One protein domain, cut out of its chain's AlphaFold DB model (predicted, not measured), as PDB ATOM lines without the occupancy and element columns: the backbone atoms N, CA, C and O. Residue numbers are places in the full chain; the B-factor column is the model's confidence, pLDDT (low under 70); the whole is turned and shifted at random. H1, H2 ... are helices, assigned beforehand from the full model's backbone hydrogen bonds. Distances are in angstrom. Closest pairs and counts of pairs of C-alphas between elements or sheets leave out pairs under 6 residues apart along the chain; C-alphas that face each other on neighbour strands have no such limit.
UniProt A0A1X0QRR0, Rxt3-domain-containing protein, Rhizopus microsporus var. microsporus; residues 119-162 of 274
ATOM      1  N   LYS A 119     104.784  23.452  17.445       80.50
ATOM      2  CA  LYS A 119     104.504  23.188  18.854       80.50
ATOM      3  C   LYS A 119     103.063  22.720  18.927       80.50
ATOM      4  O   LYS A 119     102.164  23.483  18.575       80.50
ATOM      5  N   GLU A 120     102.876  21.465  19.325       78.75
ATOM      6  CA  GLU A 120     101.547  20.927  19.601       78.75
ATOM      7  C   GLU A 120     100.893  21.850  20.640       78.75
ATOM      8  O   GLU A 120     101.526  22.146  21.662       78.75
ATOM      9  N   PRO A 121      99.696  22.395  20.372       74.75
ATOM     10  CA  PRO A 121      99.029  23.229  21.352       74.75
ATOM     11  C   PRO A 121      98.764  22.387  22.601       74.75
ATOM     12  O   PRO A 121      98.167  21.316  22.517       74.75
ATOM     13  N   GLU A 122      99.206  22.874  23.760       75.94
ATOM     14  CA  GLU A 122      98.832  22.269  25.035       75.94
ATOM     15  C   GLU A 122      97.306  22.312  25.155       75.94
ATOM     16  O   GLU A 122      96.697  23.386  25.094       75.94
ATOM     17  N   ILE A 123      96.691  21.134  25.274       75.81
ATOM     18  CA  ILE A 123      95.259  21.012  25.532       75.81
ATOM     19  C   ILE A 123      95.062  21.432  26.983       75.81
ATOM     20  O   ILE A 123      95.516  20.745  27.897       75.81
ATOM     21  N   ASP A 124      94.418  22.578  27.187       76.19
ATOM     22  CA  ASP A 124      94.041  23.016  28.525       76.19
ATOM     23  C   ASP A 124      93.090  21.961  29.123       76.19
ATOM     24  O   ASP A 124      92.089  21.627  28.485       76.19
ATOM     25  N   PRO A 125      93.358  21.406  30.318       77.19
ATOM     26  CA  PRO A 125      92.422  20.504  30.988       77.19
ATOM     27  C   PRO A 125      91.026  21.114  31.192       77.19
ATOM     28  O   PRO A 125      90.045  20.379  31.285       77.19
ATOM     29  N   ASN A 126      90.936  22.449  31.236       78.56
ATOM     30  CA  ASN A 126      89.684  23.199  31.287       78.56
ATOM     31  C   ASN A 126      89.135  23.578  29.902       78.56
ATOM     32  O   ASN A 126      88.166  24.332  29.823       78.56
ATOM     33  N   ASP A 127      89.714  23.078  28.808       82.06
ATOM     34  CA  ASP A 127      89.149  23.258  27.476       82.06
ATOM     35  C   ASP A 127      87.745  22.619  27.414       82.06
ATOM     36  O   ASP A 127      87.554  21.494  27.893       82.06
ATOM     37  N   PRO A 128      86.738  23.292  26.821       82.75
ATOM     38  CA  PRO A 128      85.375  22.765  26.747       82.75
ATOM     39  C   PRO A 128      85.293  21.365  26.136       82.75
ATOM     40  O   PRO A 128      84.463  20.559  26.558       82.75
ATOM     41  N   PHE A 129      86.142  21.069  25.146       81.31
ATOM     42  CA  PHE A 129      86.183  19.778  24.473       81.31
ATOM     43  C   PHE A 129      86.797  18.700  25.370       81.31
ATOM     44  O   PHE A 129      86.239  17.608  25.484       81.31
ATOM     45  N   ALA A 130      87.891  19.019  26.066       84.94
ATOM     46  CA  ALA A 130      88.508  18.112  27.032       84.94
ATOM     47  C   ALA A 130      87.550  17.787  28.192       84.94
ATOM     48  O   ALA A 130      87.361  16.619  28.530       84.94
ATOM     49  N   LEU A 131      86.873  18.802  28.741       86.81
ATOM     50  CA  LEU A 131      85.879  18.649  29.807       86.81
ATOM     51  C   LEU A 131      84.671  17.809  29.368       86.81
ATOM     52  O   LEU A 131      84.186  16.984  30.148       86.81
ATOM     53  N   ALA A 132      84.199  17.990  28.130       84.88
ATOM     54  CA  ALA A 132      83.103  17.204  27.572       84.88
ATOM     55  C   ALA A 132      83.477  15.721  27.429       84.88
ATOM     56  O   ALA A 132      82.691  14.857  27.811       84.88
ATOM     57  N   ILE A 133      84.691  15.421  26.948       88.19
ATOM     58  CA  ILE A 133      85.212  14.045  26.886       88.19
ATOM     59  C   ILE A 133      85.340  13.445  28.292       88.19
ATOM     60  O   ILE A 133      84.995  12.284  28.498       88.19
ATOM     61  N   ALA A 134      85.781  14.237  29.272       86.81
ATOM     62  CA  ALA A 134      85.887  13.817  30.671       86.81
ATOM     63  C   ALA A 134      84.531  13.696  31.406       86.81
ATOM     64  O   ALA A 134      84.517  13.390  32.599       86.81
ATOM     65  N   GLY A 135      83.397  13.944  30.735       87.94
ATOM     66  CA  GLY A 135      82.056  13.797  31.313       87.94
ATOM     67  C   GLY A 135      81.702  14.843  32.378       87.94
ATOM     68  O   GLY A 135      80.883  14.579  33.259       87.94
ATOM     69  N   LYS A 136      82.334  16.022  32.343       88.25
ATOM     70  CA  LYS A 136      82.069  17.117  33.290       88.25
ATOM     71  C   LYS A 136      80.686  17.755  33.047       88.25
ATOM     72  O   LYS A 136      80.157  17.667  31.938       88.25
ATOM     73  N   PRO A 137      80.078  18.397  34.068       89.12
ATOM     74  CA  PRO A 137      78.736  18.968  33.948       89.12
ATOM     75  C   PRO A 137      78.666  20.056  32.868       89.12
ATOM     76  O   PRO A 137      79.621  20.808  32.661       89.12
ATOM     77  N   ARG A 138      77.501  20.171  32.212       85.38
ATOM     78  CA  ARG A 138      77.267  21.122  31.108       85.38
ATOM     79  C   ARG A 138      77.597  22.564  31.487       85.38
ATOM     80  O   ARG A 138      78.231  23.261  30.703       85.38
ATOM     81  N   GLU A 139      77.262  22.977  32.703       88.31
ATOM     82  CA  GLU A 139      77.560  24.320  33.217       88.31
ATOM     83  C   GLU A 139      79.064  24.635  33.184       88.31
ATOM     84  O   GLU A 139      79.466  25.709  32.735       88.31
ATOM     85  N   ALA A 140      79.912  23.669  33.562       82.50
ATOM     86  CA  ALA A 140      81.365  23.818  33.503       82.50
ATOM     87  C   ALA A 140      81.864  23.920  32.052       82.50
ATOM     88  O   ALA A 140      82.733  24.740  31.755       82.50
ATOM     89  N   THR A 141      81.278  23.147  31.127       83.19
ATOM     90  CA  THR A 141      81.624  23.229  29.695       83.19
ATOM     91  C   THR A 141      81.209  24.565  29.065       83.19
ATOM     92  O   THR A 141      81.948  25.122  28.253       83.19
ATOM     93  N   GLU A 142      80.065  25.131  29.463       86.12
ATOM     94  CA  GLU A 142      79.594  26.433  28.976       86.12
ATOM     95  C   GLU A 142      80.411  27.598  29.541       86.12
ATOM     96  O   GLU A 142      80.734  28.537  28.805       86.12
ATOM     97  N   ALA A 143      80.792  27.532  30.820       85.12
ATOM     98  CA  ALA A 143      81.672  28.513  31.446       85.12
ATOM     99  C   ALA A 143      83.051  28.536  30.767       85.12
ATOM    100  O   ALA A 143      83.535  29.602  30.377       85.12
ATOM    101  N   ALA A 144      83.638  27.358  30.531       81.12
ATOM    102  CA  ALA A 144      84.887  27.214  29.791       81.12
ATOM    103  C   ALA A 144      84.778  27.765  28.359       81.12
ATOM    104  O   ALA A 144      85.678  28.458  27.884       81.12
ATOM    105  N   LYS A 145      83.648  27.530  27.674       82.75
ATOM    106  CA  LYS A 145      83.414  28.041  26.314       82.75
ATOM    107  C   LYS A 145      83.382  29.567  26.297       82.75
ATOM    108  O   LYS A 145      84.031  30.176  25.451       82.75
ATOM    109  N   LYS A 146      82.684  30.198  27.247       84.12
ATOM    110  CA  LYS A 146      82.662  31.667  27.387       84.12
ATOM    111  C   LYS A 146      84.063  32.237  27.630       84.12
ATOM    112  O   LYS A 146      84.411  33.252  27.033       84.12
ATOM    113  N   LEU A 147      84.871  31.566  28.452       80.75
ATOM    114  CA  LEU A 147      86.247  31.977  28.735       80.75
ATOM    115  C   LEU A 147      87.157  31.851  27.503       80.75
ATOM    116  O   LEU A 147      87.893  32.784  27.188       80.75
ATOM    117  N   ALA A 148      87.067  30.745  26.762       74.19
ATOM    118  CA  ALA A 148      87.858  30.523  25.550       74.19
ATOM    119  C   ALA A 148      87.571  31.569  24.454       74.19
ATOM    120  O   ALA A 148      88.482  31.999  23.746       74.19
ATOM    121  N   LEU A 149      86.322  32.040  24.344       76.25
ATOM    122  CA  LEU A 149      85.950  33.126  23.429       76.25
ATOM    123  C   LEU A 149      86.414  34.522  23.891       76.25
ATOM    124  O   LEU A 149      86.358  35.460  23.099       76.25
ATOM    125  N   SER A 150      86.911  34.692  25.124       75.25
ATOM    126  CA  SER A 150      87.253  36.012  25.684       75.25
ATOM    127  C   SER A 150      88.544  36.641  25.110       75.25
ATOM    128  O   SER A 150      89.019  37.658  25.621       75.25
ATOM    129  N   GLY A 151      89.136  36.062  24.059       58.69
ATOM    130  CA  GLY A 151      90.138  36.714  23.203       58.69
ATOM    131  C   GLY A 151      91.532  36.939  23.808       58.69
ATOM    132  O   GLY A 151      92.379  37.561  23.170       58.69
ATOM    133  N   LYS A 152      91.817  36.443  25.019       55.09
ATOM    134  CA  LYS A 152      93.096  36.672  25.712       55.09
ATOM    135  C   LYS A 152      94.045  35.475  25.599       55.09
ATOM    136  O   LYS A 152      94.275  34.772  26.575       55.09
ATOM    137  N   LYS A 153      94.657  35.265  24.429       52.03
ATOM    138  CA  LYS A 153      95.897  34.463  24.333       52.03
ATOM    139  C   LYS A 153      96.748  34.909  23.142       52.03
ATOM    140  O   LYS A 153      96.776  34.281  22.090       52.03
ATOM    141  N   TRP A 154      97.453  36.027  23.307       40.88
ATOM    142  CA  TRP A 154      98.507  36.431  22.378       40.88
ATOM    143  C   TRP A 154      99.772  35.628  22.695       40.88
ATOM    144  O   TRP A 154     100.556  36.004  23.562       40.88
ATOM    145  N   ILE A 155      99.967  34.498  22.017       50.88
ATOM    146  CA  ILE A 155     101.253  33.795  22.052       50.88
ATOM    147  C   ILE A 155     102.265  34.682  21.319       50.88
ATOM    148  O   ILE A 155     102.069  35.008  20.146       50.88
ATOM    149  N   ARG A 156     103.340  35.092  22.006       45.81
ATOM    150  CA  ARG A 156     104.474  35.805  21.398       45.81
ATOM    151  C   ARG A 156     105.052  34.929  20.276       45.81
ATOM    152  O   ARG A 156     105.675  33.900  20.537       45.81
ATOM    153  N   GLN A 157     104.806  35.330  19.028       53.06
ATOM    154  CA  GLN A 157     105.106  34.565  17.807       53.06
ATOM    155  C   GLN A 157     106.610  34.425  17.506       53.06
ATOM    156  O   GLN A 157     106.987  33.665  16.617       53.06
ATOM    157  N   ASP A 158     107.478  35.103  18.260       55.31
ATOM    158  CA  ASP A 158     108.917  35.141  17.986       55.31
ATOM    159  C   ASP A 158     109.610  33.782  18.167       55.31
ATOM    160  O   ASP A 158     110.605  33.515  17.497       55.31
ATOM    161  N   THR A 159     109.075  32.890  19.013       63.66
ATOM    162  CA  THR A 159     109.717  31.585  19.282       63.66
ATOM    163  C   THR A 159     109.563  30.557  18.163       63.66
ATOM    164  O   THR A 159     110.238  29.537  18.208       63.66
ATOM    165  N   LEU A 160     108.676  30.795  17.190       77.50
ATOM    166  CA  LEU A 160     108.438  29.885  16.061       77.50
ATOM    167  C   LEU A 160     109.213  30.292  14.805       77.50
ATOM    168  O   LEU A 160     109.234  29.544  13.830       77.50
ATOM    169  N   ILE A 161     109.836  31.476  14.803       87.12
ATOM    170  CA  ILE A 161     110.591  31.968  13.653       87.12
ATOM    171  C   ILE A 161     111.944  31.247  13.603       87.12
ATOM    172  O   ILE A 161     112.749  31.417  14.521       87.12
ATOM    173  N   PRO A 162     112.260  30.533  12.510       91.94
ATOM    174  CA  PRO A 162     113.541  29.858  12.369       91.94
ATOM    175  C   PRO A 162     114.754  30.806  12.373       91.94
ATOM    176  O   PRO A 162     114.675  32.029  12.178       91.94
TER     177      PRO A 162
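This is residues 119 to 162 of the 274 residues of the protein "Rxt3-domain-containing protein" of Rhizopus microsporus var. microsporus (UniProt A0A1X0QRR0). The printed part is a loose, flat U: residues 119 to 127 run to a helical hairpin of H1 and H2, the chain folds back there, and residues 149 to 158 stick out towards the short H3 near the open end. It has 44 residues and three named helices, H1, H2 and H3 in order, is all helix with under half of its residues in them, and is loose, with a radius of gyration of the C-alphas of 13.2 A and spans of 42 by 20 by 9 A.

H1 is residues 128 to 133, from C-alpha 128 at (85.375, 22.765, 26.747). H2, residues 138 to 148, is 15.2 A long. H3, residues 157 to 160, ends with C-alpha 160 at (108.438, 29.885, 16.061).

H1 and H2 touch, closest at the C-alphas of Pro 128 and Thr 141, 4.8 A. Their tilt is only just steep, 36 degrees, opposite ways. H3 is apart from both. Every O i to N i+4 pair is within hydrogen-bond range in H1 and H2; H3 is too short for one.

The C-alphas of Pro 137 and Pro 162 are farthest apart, 42.4 A. The printed part has no cut and no long link. Residues 151 to 159 have pLDDT under 70.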